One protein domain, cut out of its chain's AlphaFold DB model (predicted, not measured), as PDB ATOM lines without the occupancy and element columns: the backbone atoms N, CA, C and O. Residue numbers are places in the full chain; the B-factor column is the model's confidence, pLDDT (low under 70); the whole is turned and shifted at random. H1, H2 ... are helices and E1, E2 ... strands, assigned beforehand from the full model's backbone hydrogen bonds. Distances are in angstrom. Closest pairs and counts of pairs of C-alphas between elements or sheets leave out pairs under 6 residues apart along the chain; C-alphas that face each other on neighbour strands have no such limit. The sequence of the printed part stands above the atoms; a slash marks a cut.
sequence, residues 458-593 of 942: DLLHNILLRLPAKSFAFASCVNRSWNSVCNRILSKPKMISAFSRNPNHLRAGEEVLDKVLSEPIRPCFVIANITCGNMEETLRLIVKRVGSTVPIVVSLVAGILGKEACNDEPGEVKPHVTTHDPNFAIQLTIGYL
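What this domain is: This is residues 458 to 593 of the 942 residues of an uncharacterized protein of Arabis alpina (UniProt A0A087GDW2). A four-stranded sheet, E1 E6 E2 E3, has two helices, H4 and H5, over one face, while the hairpin of E4 and E5 sends E4 across one end of the other face, near Ala 498, Gln 587 and Asn 529. A small head of three helices, H1, H2 and H3, lies beyond the end of the sheet where E1 begins, and a long link through Thr 578 makes the opposite end of the long axis. The printed part has 136 residues, with five named helices and six named strands in the order H1 H2 H3 E1 H4 E2 H5 E3 E4 E5 E6. The larger sheet is mixed, E4 and E5 make an antiparallel second one, and the class is mixed, helices and strands. The whole is compact, with a radius of gyration of the C-alphas of 16.3 A, yet its outline is only just elongated, with spans of 58 by 29 by 22 A.

Where its parts are: Find C-alpha 494 at (230.971, 291.479, 248.636); from there E1 runs through residues 494 to 500, 20.6 A long. Beside it is E6, residues 586 to 592, 20.3 A, which ends at C-alpha 592, (228.916, 296.211, 248.721). Next come E2, residues 525 to 530, 16.9 A, and E3, residues 552 to 556, 13.7 A. Between strands along the chain you meet H4, residues 505 to 516, 16.6 A, and H5, residues 535 to 546, 16.1 A. E4 is residues 559 to 563, 13.3 A, and E5 is residues 570 to 573, 10.1 A. Go back to C-alpha 458 at (248.489, 292.907, 237.775) for H1, residues 458 to 464, 9.8 A; H2, residues 469 to 476, 10.6 A, and H3, residues 480 to 489, 14.2 A, follow.

How they stand to each other: Start at inner strand E6: it is antiparallel to E1 at 171 degrees, with N 496 and O 590 2.9 A apart, and antiparallel to E2 at 170 degrees, with N 529 and O 587 2.8 A apart, both within hydrogen-bond range. E2 and edge strand E3 are parallel at 16 degrees; look at N 528 and O 553, 2.8 A, within the same range. H4 and H5 are on the same face, two layers, helices on one face of a sheet, at heights over the sheet of 7.6 A and 9.5 A. H4 and H5 touch, closest at the C-alphas of Gly 509 and Thr 538, 7.0 A, and run the same way at a shallow tilt of 34 degrees, only just short of steep. E1, H4, E2 is a split strand-helix-strand unit, two strands running the same way with E6 between them, and E2, H5, E3 is a strand-helix-strand unit of parallel neighbours; both crossovers are right-handed. In the hairpin of E4 and E5, N 573 and O 560 are 2.8 A apart, within hydrogen-bond range. The closest C-alphas of E1 and E4 are those of Ala 498 and Lys 563, 5.3 A. At the other end, H3 touches H1, about perpendicular at 79 degrees, closest at the C-alphas of His 461 and Val 485, 6.0 A. H2 and H3 form a helical hairpin and touch at a steep tilt of 40 degrees, closest at the C-alphas of Ser 476 and Asn 483, 4.3 A. H1, H2 and H3 are not on the sheet. In H1, H2, H3, H4 and H5, every O i to N i+4 pair is within hydrogen-bond range.

The domain as a whole: Look for the two C-alphas farthest apart at Ser 481 and Thr 578, 57.9 A. The printed part has no cut. The link from E5 to E6, residues 574 to 585, is long. The mean pLDDT of the printed part is 87.7, and the values under 70 are those of residues 575 to 582, within that link.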
ATOM      1  N   ASP A 458     248.554 294.132 236.969       75.69
ATOM      2  CA  ASP A 458     248.489 292.907 237.775       75.69
ATOM      3  C   ASP A 458     249.246 293.010 239.104       75.69
ATOM      4  O   ASP A 458     248.774 292.528 240.137       75.69
ATOM      5  N   LEU A 459     250.402 293.680 239.116       76.81
ATOM      6  CA  LEU A 459     251.144 293.945 240.349       76.81
ATOM      7  C   LEU A 459     250.389 294.956 241.216       76.81
ATOM      8  O   LEU A 459     250.244 294.743 242.420       76.81
ATOM      9  N   LEU A 460     249.861 296.019 240.600       77.19
ATOM     10  CA  LEU A 460     249.024 297.004 241.283       77.19
ATOM     11  C   LEU A 460     247.781 296.336 241.882       77.19
ATOM     12  O   LEU A 460     247.470 296.540 243.050       77.19
ATOM     13  N   HIS A 461     247.123 295.466 241.122       85.69
ATOM     14  CA  HIS A 461     245.973 294.700 241.582       85.69
ATOM     15  C   HIS A 461     246.295 293.830 242.802       85.69
ATOM     16  O   HIS A 461     245.569 293.881 243.790       85.69
ATOM     17  N   ASN A 462     247.408 293.093 242.781       81.44
ATOM     18  CA  ASN A 462     247.829 292.250 243.905       81.44
ATOM     19  C   ASN A 462     248.178 293.044 245.172       81.44
ATOM     20  O   ASN A 462     247.977 292.547 246.281       81.44
ATOM     21  N   ILE A 463     248.708 294.261 245.026       79.81
ATOM     22  CA  ILE A 463     248.971 295.155 246.160       79.81
ATOM     23  C   ILE A 463     247.649 295.683 246.717       79.81
ATOM     24  O   ILE A 463     247.389 295.558 247.912       79.81
ATOM     25  N   LEU A 464     246.800 296.238 245.849       85.06
ATOM     26  CA  LEU A 464     245.537 296.859 246.245       85.06
ATOM     27  C   LEU A 464     244.556 295.849 246.854       85.06
ATOM     28  O   LEU A 464     243.854 296.193 247.799       85.06
ATOM     29  N   LEU A 465     244.550 294.597 246.387       86.81
ATOM     30  CA  LEU A 465     243.715 293.523 246.940       86.81
ATOM     31  C   LEU A 465     243.988 293.207 248.416       86.81
ATOM     32  O   LEU A 465     243.127 292.642 249.081       86.81
ATOM     33  N   ARG A 466     245.175 293.549 248.926       86.12
ATOM     34  CA  ARG A 466     245.602 293.260 250.305       86.12
ATOM     35  C   ARG A 466     245.458 294.458 251.239       86.12
ATOM     36  O   ARG A 466     245.886 294.396 252.389       86.12
ATOM     37  N   LEU A 467     244.924 295.574 250.745       86.00
ATOM     38  CA  LEU A 467     244.761 296.777 251.549       86.00
ATOM     39  C   LEU A 467     243.476 296.716 252.383       86.00
ATOM     40  O   LEU A 467     242.422 296.381 251.845       86.00
ATOM     41  N   PRO A 468     243.510 297.170 253.647       90.75
ATOM     42  CA  PRO A 468     242.295 297.441 254.404       90.75
ATOM     43  C   PRO A 468     241.416 298.477 253.701       90.75
ATOM     44  O   PRO A 468     241.922 299.356 252.991       90.75
ATOM     45  N   ALA A 469     240.111 298.443 253.968       90.44
ATOM     46  CA  ALA A 469     239.105 299.246 253.274       90.44
ATOM     47  C   ALA A 469     239.452 300.745 253.202       90.44
ATOM     48  O   ALA A 469     239.333 301.371 252.149       90.44
ATOM     49  N   LYS A 470     239.951 301.324 254.303       88.75
ATOM     50  CA  LYS A 470     240.331 302.746 254.370       88.75
ATOM     51  C   LYS A 470     241.502 303.076 253.439       88.75
ATOM     52  O   LYS A 470     241.428 304.031 252.670       88.75
ATOM     53  N   SER A 471     242.571 302.285 253.488       87.00
ATOM     54  CA  SER A 471     243.743 302.461 252.620       87.00
ATOM     55  C   SER A 471     243.388 302.220 251.153       87.00
ATOM     56  O   SER A 471     243.831 302.962 250.278       87.00
ATOM     57  N   PHE A 472     242.531 301.232 250.890       88.56
ATOM     58  CA  PHE A 472     242.008 300.942 249.562       88.56
ATOM     59  C   PHE A 472     241.177 302.102 248.989       88.56
ATOM     60  O   PHE A 472     241.339 302.478 247.827       88.56
ATOM     61  N   ALA A 473     240.320 302.722 249.807       86.62
ATOM     62  CA  ALA A 473     239.547 303.891 249.403       86.62
ATOM     63  C   ALA A 473     240.465 305.056 248.996       86.62
ATOM     64  O   ALA A 473     240.269 305.637 247.928       86.62
ATOM     65  N   PHE A 474     241.514 305.339 249.777       83.69
ATOM     66  CA  PHE A 474     242.507 306.356 249.412       83.69
ATOM     67  C   PHE A 474     243.243 306.025 248.114       83.69
ATOM     68  O   PHE A 474     243.416 306.912 247.278       83.69
ATOM     69  N   ALA A 475     243.624 304.761 247.914       80.81
ATOM     70  CA  ALA A 475     244.281 304.316 246.690       80.81
ATOM     71  C   ALA A 475     243.430 304.605 245.442       80.81
ATOM     72  O   ALA A 475     243.945 305.040 244.413       80.81
ATOM     73  N   SER A 476     242.109 304.465 245.549       80.62
ATOM     74  CA  SER A 476     241.217 304.747 244.425       80.62
ATOM     75  C   SER A 476     241.112 306.223 244.025       80.62
ATOM     76  O   SER A 476     240.674 306.526 242.917       80.62
ATOM     77  N   CYS A 477     241.559 307.139 244.886       83.75
ATOM     78  CA  CYS A 477     241.581 308.576 244.616       83.75
ATOM     79  C   CYS A 477     242.913 309.059 244.015       83.75
ATOM     80  O   CYS A 477     243.039 310.244 243.718       83.75
ATOM     81  N   VAL A 478     243.907 308.177 243.846       79.38
ATOM     82  CA  VAL A 478     245.260 308.555 243.402       79.38
ATOM     83  C   VAL A 478     245.269 309.021 241.944       79.38
ATOM     84  O   VAL A 478     245.752 310.111 241.649       79.38
ATOM     85  N   ASN A 479     244.753 308.208 241.014       78.75
ATOM     86  CA  ASN A 479     244.614 308.555 239.595       78.75
ATOM     87  C   ASN A 479     243.610 307.624 238.881       78.75
ATOM     88  O   ASN A 479     243.073 306.687 239.473       78.75
ATOM     89  N   ARG A 480     243.363 307.863 237.582       80.50
ATOM     90  CA  ARG A 480     242.411 307.072 236.776       80.50
ATOM     91  C   ARG A 480     242.789 305.591 236.638       80.50
ATOM     92  O   ARG A 480     241.888 304.760 236.658       80.50
ATOM     93  N   SER A 481     244.076 305.261 236.505       78.81
ATOM     94  CA  SER A 481     244.549 303.869 236.392       78.81
ATOM     95  C   SER A 481     244.322 303.111 237.705       78.81
ATOM     96  O   SER A 481     243.670 302.071 237.702       78.81
ATOM     97  N   TRP A 482     244.719 303.685 238.842       85.06
ATOM     98  CA  TRP A 482     244.485 303.096 240.164       85.06
ATOM     99  C   TRP A 482     242.999 302.938 240.457       85.06
ATOM    100  O   TRP A 482     242.572 301.884 240.918       85.06
ATOM    101  N   ASN A 483     242.189 303.945 240.117       84.69
ATOM    102  CA  ASN A 483     240.741 303.835 240.241       84.69
ATOM    103  C   ASN A 483     240.176 302.708 239.361       84.69
ATOM    104  O   ASN A 483     239.301 301.974 239.807       84.69
ATOM    105  N   SER A 484     240.689 302.530 238.138       86.19
ATOM    106  CA  SER A 484     240.309 301.421 237.253       86.19
ATOM    107  C   SER A 484     240.625 300.061 237.883       86.19
ATOM    108  O   SER A 484     239.748 299.201 237.957       86.19
ATOM    109  N   VAL A 485     241.830 299.883 238.440       86.81
ATOM    110  CA  VAL A 485     242.217 298.644 239.136       86.81
ATOM    111  C   VAL A 485     241.388 298.428 240.406       86.81
ATOM    112  O   VAL A 485     240.916 297.317 240.643       86.81
ATOM    113  N   CYS A 486     241.123 299.474 241.193       88.19
ATOM    114  CA  CYS A 486     240.215 299.401 242.339       88.19
ATOM    115  C   CYS A 486     238.797 298.982 241.922       88.19
ATOM    116  O   CYS A 486     238.175 298.166 242.598       88.19
ATOM    117  N   ASN A 487     238.283 299.504 240.808       87.56
ATOM    118  CA  ASN A 487     236.973 299.118 240.281       87.56
ATOM    119  C   ASN A 487     236.979 297.686 239.726       87.56
ATOM    120  O   ASN A 487     235.963 297.008 239.822       87.56
ATOM    121  N   ARG A 488     238.116 297.193 239.212       86.88
ATOM    122  CA  ARG A 488     238.295 295.780 238.840       86.88
ATOM    123  C   ARG A 488     238.229 294.870 240.068       86.88
ATOM    124  O   ARG A 488     237.546 293.850 240.024       86.88
ATOM    125  N   ILE A 489     238.870 295.262 241.168       88.31
ATOM    126  CA  ILE A 489     238.816 294.550 242.458       88.31
ATOM    127  C   ILE A 489     237.386 294.529 243.007       88.31
ATOM    128  O   ILE A 489     236.894 293.490 243.437       88.31
ATOM    129  N   LEU A 490     236.694 295.663 242.926       88.31
ATOM    130  CA  LEU A 490     235.301 295.824 243.332       88.31
ATOM    131  C   LEU A 490     234.308 295.555 242.187       88.31
ATOM    132  O   LEU A 490     233.205 296.093 242.169       88.31
ATOM    133  N   SER A 491     234.673 294.729 241.206       83.75
ATOM    134  CA  SER A 491     233.737 294.342 240.139       83.75
ATOM    135  C   SER A 491     232.713 293.314 240.622       83.75
ATOM    136  O   SER A 491     231.605 293.234 240.089       83.75
ATOM    137  N   LYS A 492     233.070 292.547 241.659       85.62
ATOM    138  CA  LYS A 492     232.206 291.561 242.301       85.62
ATOM    139  C   LYS A 492     231.530 292.138 243.550       85.62
ATOM    140  O   LYS A 492     232.150 292.922 244.275       85.62
ATOM    141  N   PRO A 493     230.277 291.744 243.829       90.88
ATOM    142  CA  PRO A 493     229.647 292.044 245.106       90.88
ATOM    143  C   PRO A 493     230.389 291.364 246.252       90.88
ATOM    144  O   PRO A 493     230.973 290.294 246.085       90.88
ATOM    145  N   LYS A 494     230.337 291.987 247.425       92.12
ATOM    146  CA  LYS A 494     230.971 291.479 248.636       92.12
ATOM    147  C   LYS A 494     230.087 291.759 249.837       92.12
ATOM    148  O   LYS A 494     229.577 292.868 249.985       92.12
ATOM    149  N   MET A 495     229.934 290.768 250.700       93.19
ATOM    150  CA  MET A 495     229.308 290.925 252.004       93.19
ATOM    151  C   MET A 495     230.275 290.385 253.048       93.19
ATOM    152  O   MET A 495     230.931 289.370 252.808       93.19
ATOM    153  N   ILE A 496     230.430 291.109 254.152       95.12
ATOM    154  CA  ILE A 496     231.319 290.741 255.253       95.12
ATOM    155  C   ILE A 496     230.534 290.922 256.546       95.12
ATOM    156  O   ILE A 496     229.916 291.965 256.755       95.12
ATOM    157  N   SER A 497     230.545 289.905 257.394       96.25
ATOM    158  CA  SER A 497     229.841 289.888 258.671       96.25
ATOM    159  C   SER A 497     230.738 289.271 259.730       96.25
ATOM    160  O   SER A 497     231.402 288.275 259.446       96.25
ATOM    161  N   ALA A 498     230.762 289.859 260.921       96.75
ATOM    162  CA  ALA A 498     231.488 289.332 262.068       96.75
ATOM    163  C   ALA A 498     230.801 289.745 263.371       96.75
ATOM    164  O   ALA A 498     230.160 290.799 263.417       96.75
ATOM    165  N   PHE A 499     230.972 288.955 264.431       96.31
ATOM    166  CA  PHE A 499     230.555 289.337 265.776       96.31
ATOM    167  C   PHE A 499     231.691 289.316 266.802       96.31
ATOM    168  O   PHE A 499     232.703 288.652 266.605       96.31
ATOM    169  N   SER A 500     231.516 290.036 267.908       95.00
ATOM    170  CA  SER A 500     232.381 289.981 269.089       95.00
ATOM    171  C   SER A 500     231.535 289.787 270.346       95.00
ATOM    172  O   SER A 500     230.459 290.375 270.471       95.00
ATOM    173  N   ARG A 501     232.038 288.957 271.268       91.62
ATOM    174  CA  ARG A 501     231.491 288.704 272.616       91.62
ATOM    175  C   ARG A 501     232.232 289.491 273.700       91.62
ATOM    176  O   ARG A 501     232.144 289.167 274.882       91.62
ATOM    177  N   ASN A 502     233.056 290.461 273.305       87.62
ATOM    178  CA  ASN A 502     233.844 291.219 274.259       87.62
ATOM    179  C   ASN A 502     232.906 292.036 275.166       87.62
ATOM    180  O   ASN A 502     232.102 292.806 274.645       87.62
ATOM    181  N   PRO A 503     233.004 291.913 276.501       83.62
ATOM    182  CA  PRO A 503     232.084 292.593 277.412       83.62
ATOM    183  C   PRO A 503     232.206 294.122 277.341       83.62
ATOM    184  O   PRO A 503     231.279 294.838 277.708       83.62
ATOM    185  N   ASN A 504     233.340 294.647 276.861       86.00
ATOM    186  CA  ASN A 504     233.504 296.074 276.633       86.00
ATOM    187  C   ASN A 504     232.915 296.466 275.272       86.00
ATOM    188  O   ASN A 504     233.483 296.151 274.227       86.00
ATOM    189  N   HIS A 505     231.819 297.221 275.306       85.12
ATOM    190  CA  HIS A 505     231.067 297.660 274.132       85.12
ATOM    191  C   HIS A 505     231.934 298.343 273.055       85.12
ATOM    192  O   HIS A 505     231.898 297.939 271.891       85.12
ATOM    193  N   LEU A 506     232.768 299.324 273.416       86.81
ATOM    194  CA  LEU A 506     233.642 300.015 272.454       86.81
ATOM    195  C   LEU A 506     234.673 299.076 271.826       86.81
ATOM    196  O   LEU A 506     234.880 299.101 270.612       86.81
ATOM    197  N   ARG A 507     235.312 298.233 272.642       88.88
ATOM    198  CA  ARG A 507     236.316 297.280 272.168       88.88
ATOM    199  C   ARG A 507     235.696 296.224 271.262       88.88
ATOM    200  O   ARG A 507     236.260 295.941 270.213       88.88
ATOM    201  N   ALA A 508     234.531 295.699 271.627       91.00
ATOM    202  CA  ALA A 508     233.764 294.786 270.792       91.00
ATOM    203  C   ALA A 508     233.410 295.431 269.443       91.00
ATOM    204  O   ALA A 508     233.552 294.805 268.394       91.00
ATOM    205  N   GLY A 509     233.001 296.706 269.470       93.06
ATOM    206  CA  GLY A 509     232.726 297.509 268.281       93.06
ATOM    207  C   GLY A 509     233.947 297.683 267.374       93.06
ATOM    208  O   GLY A 509     233.839 297.482 266.166       93.06
ATOM    209  N   GLU A 510     235.113 298.017 267.931       93.75
ATOM    210  CA  GLU A 510     236.361 298.121 267.159       93.75
ATOM    211  C   GLU A 510     236.824 296.754 266.633       93.75
ATOM    212  O   GLU A 510     237.238 296.672 265.483       93.75
ATOM    213  N   GLU A 511     236.680 295.668 267.401       94.75
ATOM    214  CA  GLU A 511     237.010 294.305 266.952       94.75
ATOM    215  C   GLU A 511     236.202 293.903 265.709       94.75
ATOM    216  O   GLU A 511     236.777 293.455 264.710       94.75
ATOM    217  N   VAL A 512     234.877 294.109 265.723       97.25
ATOM    218  CA  VAL A 512     234.046 293.797 264.549       97.25
ATOM    219  C   VAL A 512     234.334 294.738 263.384       97.25
ATOM    220  O   VAL A 512     234.381 294.280 262.245       97.25
ATOM    221  N   LEU A 513     234.582 296.029 263.638       97.06
ATOM    222  CA  LEU A 513     234.921 297.010 262.602       97.06
ATOM    223  C   LEU A 513     236.259 296.706 261.929       97.06
ATOM    224  O   LEU A 513     236.352 296.762 260.703       97.06
ATOM    225  N   ASP A 514     237.279 296.370 262.710       95.12
ATOM    226  CA  ASP A 514     238.591 295.988 262.202       95.12
ATOM    227  C   ASP A 514     238.490 294.714 261.365       95.12
ATOM    228  O   ASP A 514     239.070 294.659 260.279       95.12
ATOM    229  N   LYS A 515     237.680 293.736 261.795       95.38
ATOM    230  CA  LYS A 515     237.432 292.519 261.018       95.38
ATOM    231  C   LYS A 515     236.731 292.813 259.694       95.38
ATOM    232  O   LYS A 515     237.246 292.428 258.645       95.38
ATOM    233  N   VAL A 516     235.596 293.515 259.698       96.00
ATOM    234  CA  VAL A 516     234.820 293.741 258.462       96.00
ATOM    235  C   VAL A 516     235.474 294.740 257.499       96.00
ATOM    236  O   VAL A 516     235.158 294.740 256.312       96.00
ATOM    237  N   LEU A 517     236.397 295.583 257.979       95.69
ATOM    238  CA  LEU A 517     237.162 296.540 257.166       95.69
ATOM    239  C   LEU A 517     238.607 296.086 256.887       95.69
ATOM    240  O   LEU A 517     239.386 296.861 256.319       95.69
ATOM    241  N   SER A 518     238.968 294.857 257.268       92.94
ATOM    242  CA  SER A 518     240.314 294.294 257.081       92.94
ATOM    243  C   SER A 518     240.692 294.097 255.611       92.94
ATOM    244  O   SER A 518     241.873 294.130 255.267       92.94
ATOM    245  N   GLU A 519     239.699 293.976 254.730       90.56
ATOM    246  CA  GLU A 519     239.873 293.750 253.297       90.56
ATOM    247  C   GLU A 519     239.246 294.877 252.452       90.56
ATOM    248  O   GLU A 519     238.415 295.645 252.951       90.56
ATOM    249  N   PRO A 520     239.575 294.975 251.147       91.69
ATOM    250  CA  PRO A 520     238.962 295.957 250.260       91.69
ATOM    251  C   PRO A 520     237.436 295.822 250.191       91.69
ATOM    252  O   PRO A 520     236.906 294.780 249.793       91.69
ATOM    253  N   ILE A 521     236.730 296.901 250.536       93.00
ATOM    254  CA  ILE A 521     235.281 297.051 250.375       93.00
ATOM    255  C   ILE A 521     234.914 298.540 250.300       93.00
ATOM    256  O   ILE A 521     235.576 299.387 250.903       93.00
ATOM    257  N   ARG A 522     233.851 298.874 249.559       91.00
ATOM    258  CA  ARG A 522     233.204 300.198 249.573       91.00
ATOM    259  C   ARG A 522     231.771 300.036 250.083       91.00
ATOM    260  O   ARG A 522     230.898 299.724 249.285       91.00
ATOM    261  N   PRO A 523     231.516 300.191 251.386       93.88
ATOM    262  CA  PRO A 523     230.206 299.909 251.972       93.88
ATOM    263  C   PRO A 523     229.075 300.686 251.287       93.88
ATOM    264  O   PRO A 523     229.167 301.901 251.131       93.88
ATOM    265  N   CYS A 524     228.010 299.991 250.884       94.31
ATOM    266  CA  CYS A 524     226.765 300.606 250.405       94.31
ATOM    267  C   CYS A 524     225.633 300.537 251.438       94.31
ATOM    268  O   CYS A 524     224.676 301.293 251.324       94.31
ATOM    269  N   PHE A 525     225.768 299.687 252.458       96.38
ATOM    270  CA  PHE A 525     224.928 299.673 253.654       96.38
ATOM    271  C   PHE A 525     225.676 299.030 254.826       96.38
ATOM    272  O   PHE A 525     226.646 298.289 254.620       96.38
ATOM    273  N   VAL A 526     225.194 299.291 256.041       97.44
ATOM    274  CA  VAL A 526     225.659 298.648 257.273       97.44
ATOM    275  C   VAL A 526     224.466 298.265 258.146       97.44
ATOM    276  O   VAL A 526     223.553 299.068 258.336       97.44
ATOM    277  N   ILE A 527     224.499 297.057 258.703       97.94
ATOM    278  CA  ILE A 527     223.571 296.597 259.741       97.94
ATOM    279  C   ILE A 527     224.410 296.187 260.949       97.94
ATOM    280  O   ILE A 527     225.325 295.375 260.813       97.94
ATOM    281  N   ALA A 528     224.107 296.747 262.115       97.56
ATOM    282  CA  ALA A 528     224.717 296.368 263.379       97.56
ATOM    283  C   ALA A 528     223.648 295.859 264.341       97.56
ATOM    284  O   ALA A 528     222.625 296.508 264.522       97.56
ATOM    285  N   ASN A 529     223.899 294.723 264.978       96.62
ATOM    286  CA  ASN A 529     222.992 294.115 265.940       96.62
ATOM    287  C   ASN A 529     223.727 293.972 267.271       96.62
ATOM    288  O   ASN A 529     224.798 293.370 267.300       96.62
ATOM    289  N   ILE A 530     223.180 294.524 268.350       94.75
ATOM    290  CA  ILE A 530     223.734 294.420 269.705       94.75
ATOM    291  C   ILE A 530     222.751 293.691 270.620       94.75
ATOM    292  O   ILE A 530     221.541 293.820 270.445       94.75
ATOM    293  N   THR A 531     223.243 292.925 271.591       91.50
ATOM    294  CA  THR A 531     222.387 292.218 272.569       91.50
ATOM    295  C   THR A 531     222.021 293.083 273.777       91.50
ATOM    296  O   THR A 531     220.957 292.921 274.368       91.50
ATOM    297  N   CYS A 532     222.887 294.029 274.133       85.69
ATOM    298  CA  CYS A 532     222.694 295.054 275.159       85.69
ATOM    299  C   CYS A 532     223.612 296.258 274.851       85.69
ATOM    300  O   CYS A 532     224.318 296.244 273.846       85.69
ATOM    301  N   GLY A 533     223.597 297.313 275.671       83.81
ATOM    302  CA  GLY A 533     224.464 298.492 275.500       83.81
ATOM    303  C   GLY A 533     223.839 299.661 274.724       83.81
ATOM    304  O   GLY A 533     222.639 299.689 274.442       83.81
ATOM    305  N   ASN A 534     224.655 300.675 274.412       86.81
ATOM    306  CA  ASN A 534     224.182 301.952 273.868       86.81
ATOM    307  C   ASN A 534     224.138 301.961 272.319       86.81
ATOM    308  O   ASN A 534     225.159 302.017 271.625       86.81
ATOM    309  N   MET A 535     222.940 301.950 271.728       90.06
ATOM    310  CA  MET A 535     222.796 301.981 270.263       90.06
ATOM    311  C   MET A 535     223.367 303.259 269.626       90.06
ATOM    312  O   MET A 535     223.885 303.209 268.510       90.06
ATOM    313  N   GLU A 536     223.301 304.404 270.308       89.19
ATOM    314  CA  GLU A 536     223.767 305.685 269.768       89.19
ATOM    315  C   GLU A 536     225.297 305.755 269.731       89.19
ATOM    316  O   GLU A 536     225.887 306.199 268.746       89.19
ATOM    317  N   GLU A 537     225.954 305.260 270.778       89.06
ATOM    318  CA  GLU A 537     227.409 305.110 270.814       89.06
ATOM    319  C   GLU A 537     227.896 304.160 269.712       89.06
ATOM    320  O   GLU A 537     228.818 304.497 268.965       89.06
ATOM    321  N   THR A 538     227.196 303.035 269.523       92.56
ATOM    322  CA  THR A 538     227.451 302.095 268.418       92.56
ATOM    323  C   THR A 538     227.336 302.785 267.060       92.56
ATOM    324  O   THR A 538     228.235 302.684 266.223       92.56
ATOM    325  N   LEU A 539     226.249 303.531 266.836       93.06
ATOM    326  CA  LEU A 539     226.022 304.256 265.589       93.06
ATOM    327  C   LEU A 539     227.132 305.285 265.333       93.06
ATOM    328  O   LEU A 539     227.675 305.339 264.229       93.06
ATOM    329  N   ARG A 540     227.514 306.071 266.348       90.56
ATOM    330  CA  ARG A 540     228.603 307.059 266.248       90.56
ATOM    331  C   ARG A 540     229.937 306.399 265.900       90.56
ATOM    332  O   ARG A 540     230.645 306.902 265.023       90.56
ATOM    333  N   LEU A 541     230.259 305.272 266.536       92.50
ATOM    334  CA  LEU A 541     231.472 304.501 266.258       92.50
ATOM    335  C   LEU A 541     231.510 304.020 264.798       92.50
ATOM    336  O   LEU A 541     232.504 304.237 264.097       92.50
ATOM    337  N   ILE A 542     230.410 303.445 264.303       94.25
ATOM    338  CA  ILE A 542     230.306 302.963 262.918       94.25
ATOM    339  C   ILE A 542     230.423 304.125 261.929       94.25
ATOM    340  O   ILE A 542     231.209 304.043 260.983       94.25
ATOM    341  N   VAL A 543     229.707 305.235 262.149       91.56
ATOM    342  CA  VAL A 543     229.770 306.413 261.264       91.56
ATOM    343  C   VAL A 543     231.195 306.961 261.174       91.56
ATOM    344  O   VAL A 543     231.655 307.293 260.080       91.56
ATOM    345  N   LYS A 544     231.928 307.006 262.294       90.81
ATOM    346  CA  LYS A 544     233.325 307.466 262.338       90.81
ATOM    347  C   LYS A 544     234.261 306.605 261.479       90.81
ATOM    348  O   LYS A 544     235.228 307.130 260.923       90.81
ATOM    349  N   ARG A 545     234.009 305.295 261.376       90.94
ATOM    350  CA  ARG A 545     234.886 304.341 260.669       90.94
ATOM    351  C   ARG A 545     234.475 304.107 259.214       90.94
ATOM    352  O   ARG A 545     235.361 303.986 258.369       90.94
ATOM    353  N   VAL A 546     233.174 304.060 258.930       90.31
ATOM    354  CA  VAL A 546     232.607 303.727 257.611       90.31
ATOM    355  C   VAL A 546     232.285 304.973 256.775       90.31
ATOM    356  O   VAL A 546     232.370 304.930 255.550       90.31
ATOM    357  N   GLY A 547     231.985 306.100 257.422       87.12
ATOM    358  CA  GLY A 547     231.649 307.366 256.773       87.12
ATOM    359  C   GLY A 547     230.168 307.733 256.885       87.12
ATOM    360  O   GLY A 547     229.289 306.887 257.046       87.12
ATOM    361  N   SER A 548     229.883 309.031 256.782       84.50
ATOM    362  CA  SER A 548     228.545 309.599 256.976       84.50
ATOM    363  C   SER A 548     227.620 309.478 255.766       84.50
ATOM    364  O   SER A 548     226.467 309.859 255.876       84.50
ATOM    365  N   THR A 549     228.066 308.958 254.626       88.44
ATOM    366  CA  THR A 549     227.218 308.823 253.425       88.44
ATOM    367  C   THR A 549     226.577 307.447 253.292       88.44
ATOM    368  O   THR A 549     225.786 307.216 252.384       88.44
ATOM    369  N   VAL A 550     226.948 306.503 254.157       93.00
ATOM    370  CA  VAL A 550     226.444 305.129 254.106       93.00
ATOM    371  C   VAL A 550     225.178 305.039 254.968       93.00
ATOM    372  O   VAL A 550     225.170 305.597 256.076       93.00
ATOM    373  N   PRO A 551     224.100 304.396 254.479       95.31
ATOM    374  CA  PRO A 551     222.931 304.091 255.290       95.31
ATOM    375  C   PRO A 551     223.272 303.025 256.338       95.31
ATOM    376  O   PRO A 551     223.902 302.011 256.022       95.31
ATOM    377  N   ILE A 552     222.869 303.266 257.585       95.69
ATOM    378  CA  ILE A 552     223.199 302.415 258.735       95.69
ATOM    379  C   ILE A 552     221.921 302.119 259.517       95.69
ATOM    380  O   ILE A 552     221.141 303.034 259.782       95.69
ATOM    381  N   VAL A 553     221.739 300.865 259.922       95.88
ATOM    382  CA  VAL A 553     220.749 300.456 260.926       95.88
ATOM    383  C   VAL A 553     221.482 299.814 262.099       95.88
ATOM    384  O   VAL A 553     222.367 298.986 261.891       95.88
ATOM    385  N   VAL A 554     221.135 300.217 263.319       96.19
ATOM    386  CA  VAL A 554     221.613 299.606 264.565       96.19
ATOM    387  C   VAL A 554     220.403 299.066 265.311       96.19
ATOM    388  O   VAL A 554     219.482 299.832 265.576       96.19
ATOM    389  N   SER A 555     220.397 297.788 265.667       95.00
ATOM    390  CA  SER A 555     219.263 297.127 266.313       95.00
ATOM    391  C   SER A 555     219.670 296.454 267.619       95.00
ATOM    392  O   SER A 555     220.749 295.872 267.715       95.00
ATOM    393  N   LEU A 556     218.790 296.520 268.617       92.75
ATOM    394  CA  LEU A 556     218.886 295.749 269.853       92.75
ATOM    395  C   LEU A 556     218.097 294.447 269.682       92.75
ATOM    396  O   LEU A 556     216.900 294.495 269.396       92.75
ATOM    397  N   VAL A 557     218.760 293.306 269.856       93.06
ATOM    398  CA  VAL A 557     218.223 291.981 269.511       93.06
ATOM    399  C   VAL A 557     218.380 290.980 270.653       93.06
ATOM    400  O   VAL A 557     219.219 291.152 271.533       93.06
ATOM    401  N   ALA A 558     217.590 289.902 270.638       90.88
ATOM    402  CA  ALA A 558     217.623 288.878 271.688       90.88
ATOM    403  C   ALA A 558     218.851 287.958 271.596       90.88
ATOM    404  O   ALA A 558     219.087 287.144 272.482       90.88
ATOM    405  N   GLY A 559     219.623 288.058 270.522       92.31
ATOM    406  CA  GLY A 559     220.825 287.276 270.294       92.31
ATOM    407  C   GLY A 559     221.327 287.456 268.869       92.31
ATOM    408  O   GLY A 559     220.630 288.021 268.025       92.31
ATOM    409  N   ILE A 560     222.534 286.977 268.602       94.62
ATOM    410  CA  ILE A 560     223.212 287.114 267.309       94.62
ATOM    411  C   ILE A 560     223.741 285.764 266.838       94.62
ATOM    412  O   ILE A 560     224.029 284.889 267.656       94.62
ATOM    413  N   LEU A 561     223.879 285.599 265.525       93.44
ATOM    414  CA  LEU A 561     224.487 284.410 264.937       93.44
ATOM    415  C   LEU A 561     225.370 284.773 263.743       93.44
ATOM    416  O   LEU A 561     225.035 285.641 262.940       93.44
ATOM    417  N   GLY A 562     226.513 284.109 263.613       93.56
ATOM    418  CA  GLY A 562     227.465 284.386 262.541       93.56
ATOM    419  C   GLY A 562     228.823 283.769 262.822       93.56
ATOM    420  O   GLY A 562     228.896 282.699 263.418       93.56
ATOM    421  N   LYS A 563     229.892 284.459 262.415       92.62
ATOM    422  CA  LYS A 563     231.283 284.091 262.716       92.62
ATOM    423  C   LYS A 563     231.931 285.100 263.650       92.62
ATOM    424  O   LYS A 563     231.745 286.309 263.483       92.62
ATOM    425  N   GLU A 564     232.695 284.610 264.612       93.69
ATOM    426  CA  GLU A 564     233.371 285.450 265.591       93.69
ATOM    427  C   GLU A 564     234.618 286.123 264.990       93.69
ATOM    428  O   GLU A 564     235.384 285.537 264.227       93.69
ATOM    429  N   ALA A 565     234.829 287.399 265.318       94.06
ATOM    430  CA  ALA A 565     235.829 288.244 264.674       94.06
ATOM    431  C   ALA A 565     237.278 287.777 264.905       94.06
ATOM    432  O   ALA A 565     238.136 288.007 264.050       94.06
ATOM    433  N   CYS A 566     237.560 287.150 266.051       88.31
ATOM    434  CA  CYS A 566     238.919 286.800 266.465       88.31
ATOM    435  C   CYS A 566     239.415 285.448 265.924       88.31
ATOM    436  O   CYS A 566     240.626 285.268 265.813       88.31
ATOM    437  N   ASN A 567     238.513 284.522 265.586       89.00
ATOM    438  CA  ASN A 567     238.843 283.139 265.223       89.00
ATOM    439  C   ASN A 567     238.075 282.617 263.987       89.00
ATOM    440  O   ASN A 567     238.388 281.529 263.524       89.00
ATOM    441  N   ASP A 568     237.116 283.378 263.442       88.62
ATOM    442  CA  ASP A 568     236.207 282.968 262.358       88.62
ATOM    443  C   ASP A 568     235.326 281.741 262.673       88.62
ATOM    444  O   ASP A 568     234.661 281.211 261.776       88.62
ATOM    445  N   GLU A 569     235.260 281.328 263.941       90.88
ATOM    446  CA  GLU A 569     234.430 280.212 264.384       90.88
ATOM    447  C   GLU A 569     232.947 280.604 264.350       90.88
ATOM    448  O   GLU A 569     232.579 281.718 264.756       90.88
ATOM    449  N   PRO A 570     232.067 279.720 263.857       90.56
ATOM    450  CA  PRO A 570     230.644 279.982 263.852       90.56
ATOM    451  C   PRO A 570     230.059 279.877 265.261       90.56
ATOM    452  O   PRO A 570     230.447 279.021 266.057       90.56
ATOM    453  N   GLY A 571     229.075 280.717 265.563       89.38
ATOM    454  CA  GLY A 571     228.402 280.655 266.851       89.38
ATOM    455  C   GLY A 571     227.063 281.366 266.886       89.38
ATOM    456  O   GLY A 571     226.876 282.413 266.262       89.38
ATOM    457  N   GLU A 572     226.167 280.809 267.692       91.81
ATOM    458  CA  GLU A 572     224.925 281.420 268.155       91.81
ATOM    459  C   GLU A 572     225.150 281.984 269.569       91.81
ATOM    460  O   GLU A 572     225.772 281.346 270.420       91.81
ATOM    461  N   VAL A 573     224.718 283.220 269.828       88.12
ATOM    462  CA  VAL A 573     224.913 283.900 271.119       88.12
ATOM    463  C   VAL A 573     223.593 284.463 271.602       88.12
ATOM    464  O   VAL A 573     223.005 285.318 270.940       88.12
ATOM    465  N   LYS A 574     223.174 284.044 272.796       85.88
ATOM    466  CA  LYS A 574     222.042 284.621 273.523       85.88
ATOM    467  C   LYS A 574     222.499 285.095 274.905       85.88
ATOM    468  O   LYS A 574     223.239 284.363 275.567       85.88
ATOM    469  N   PRO A 575     222.078 286.283 275.367       68.38
ATOM    470  CA  PRO A 575     222.315 286.705 276.739       68.38
ATOM    471  C   PRO A 575     221.589 285.748 277.697       68.38
ATOM    472  O   PRO A 575     220.447 285.353 277.454       68.38
ATOM    473  N   HIS A 576     222.259 285.332 278.772       57.44
ATOM    474  CA  HIS A 576     221.648 284.497 279.806       57.44
ATOM    475  C   HIS A 576     220.683 285.332 280.651       57.44
ATOM    476  O   HIS A 576     221.040 286.396 281.143       57.44
ATOM    477  N   VAL A 577     219.453 284.839 280.822       48.47
ATOM    478  CA  VAL A 577     218.371 285.526 281.555       48.47
ATOM    479  C   VAL A 577     218.617 285.535 283.076       48.47
ATOM    480  O   VAL A 577     217.998 286.307 283.798       48.47
ATOM    481  N   THR A 578     219.527 284.694 283.576       43.75
ATOM    482  CA  THR A 578     219.727 284.430 285.012       43.75
ATOM    483  C   THR A 578     220.893 285.181 285.658       43.75
ATOM    484  O   THR A 578     221.054 285.091 286.874       43.75
ATOM    485  N   THR A 579     221.709 285.920 284.900       40.97
ATOM    486  CA  THR A 579     222.824 286.707 285.452       40.97
ATOM    487  C   THR A 579     222.462 288.188 285.497       40.97
ATOM    488  O   THR A 579     221.948 288.736 284.527       40.97
ATOM    489  N   HIS A 580     222.757 288.853 286.620       45.47
ATOM    490  CA  HIS A 580     222.548 290.297 286.797       45.47
ATOM    491  C   HIS A 580     223.342 291.171 285.800       45.47
ATOM    492  O   HIS A 580     223.050 292.357 285.696       45.47
ATOM    493  N   ASP A 581     224.256 290.574 285.024       49.28
ATOM    494  CA  ASP A 581     224.938 291.185 283.883       49.28
ATOM    495  C   ASP A 581     224.639 290.403 282.586       49.28
ATOM    496  O   ASP A 581     225.060 289.245 282.452       49.28
ATOM    497  N   PRO A 582     223.913 290.981 281.610       59.06
ATOM    498  CA  PRO A 582     223.721 290.362 280.304       59.06
ATOM    499  C   PRO A 582     225.023 290.411 279.494       59.06
ATOM    500  O   PRO A 582     225.604 291.479 279.300       59.06
ATOM    501  N   ASN A 583     225.457 289.264 278.960       74.25
ATOM    502  CA  ASN A 583     226.637 289.193 278.093       74.25
ATOM    503  C   ASN A 583     226.453 290.073 276.843       74.25
ATOM    504  O   ASN A 583     225.638 289.771 275.961       74.25
ATOM    505  N   PHE A 584     227.233 291.155 276.770       87.25
ATOM    506  CA  PHE A 584     227.290 292.027 275.604       87.25
ATOM    507  C   PHE A 584     227.868 291.274 274.410       87.25
ATOM    508  O   PHE A 584     228.929 290.654 274.485       87.25
ATOM    509  N   ALA A 585     227.178 291.375 273.284       92.25
ATOM    510  CA  ALA A 585     227.688 290.946 272.004       92.25
ATOM    511  C   ALA A 585     227.218 291.907 270.911       92.25
ATOM    512  O   ALA A 585     226.097 292.420 270.950       92.25
ATOM    513  N   ILE A 586     228.083 292.135 269.928       95.75
ATOM    514  CA  ILE A 586     227.799 292.951 268.747       95.75
ATOM    515  C   ILE A 586     228.111 292.152 267.495       95.75
ATOM    516  O   ILE A 586     229.189 291.583 267.382       95.75
ATOM    517  N   GLN A 587     227.194 292.157 266.536       97.00
ATOM    518  CA  GLN A 587     227.423 291.714 265.169       97.00
ATOM    519  C   GLN A 587     227.382 292.918 264.238       97.00
ATOM    520  O   GLN A 587     226.458 293.725 264.301       97.00
ATOM    521  N   LEU A 588     228.334 292.996 263.318       97.88
ATOM    522  CA  LEU A 588     228.358 293.993 262.263       97.88
ATOM    523  C   LEU A 588     228.374 293.308 260.900       97.88
ATOM    524  O   LEU A 588     229.235 292.472 260.636       97.88
ATOM    525  N   THR A 589     227.455 293.699 260.023       97.50
ATOM    526  CA  THR A 589     227.411 293.252 258.631       97.50
ATOM    527  C   THR A 589     227.502 294.447 257.692       97.50
ATOM    528  O   THR A 589     226.728 295.401 257.784       97.50
ATOM    529  N   ILE A 590     228.447 294.384 256.757       96.44
ATOM    530  CA  ILE A 590     228.687 295.398 255.736       96.44
ATOM    531  C   ILE A 590     228.550 294.761 254.358       96.44
ATOM    532  O   ILE A 590     229.131 293.709 254.085       96.44
ATOM    533  N   GLY A 591     227.816 295.423 253.464       94.94
ATOM    534  CA  GLY A 591     227.663 294.970 252.086       94.94
ATOM    535  C   GLY A 591     228.110 295.997 251.058       94.94
ATOM    536  O   GLY A 591     227.909 297.202 251.215       94.94
ATOM    537  N   TYR A 592     228.672 295.498 249.964       94.25
ATOM    538  CA  TYR A 592     228.916 296.211 248.721       94.25
ATOM    539  C   TYR A 592     228.271 295.438 247.569       94.25
ATOM    540  O   TYR A 592     228.713 294.349 247.209       94.25
ATOM    541  N   LEU A 593     227.209 296.004 246.997       93.12
ATOM    542  CA  LEU A 593     226.406 295.379 245.949       93.12
ATOM    543  C   LEU A 593     226.428 296.268 244.691       93.12
ATOM    544  O   LEU A 593     225.564 297.137 244.542       93.12
TER     545      LEU A 593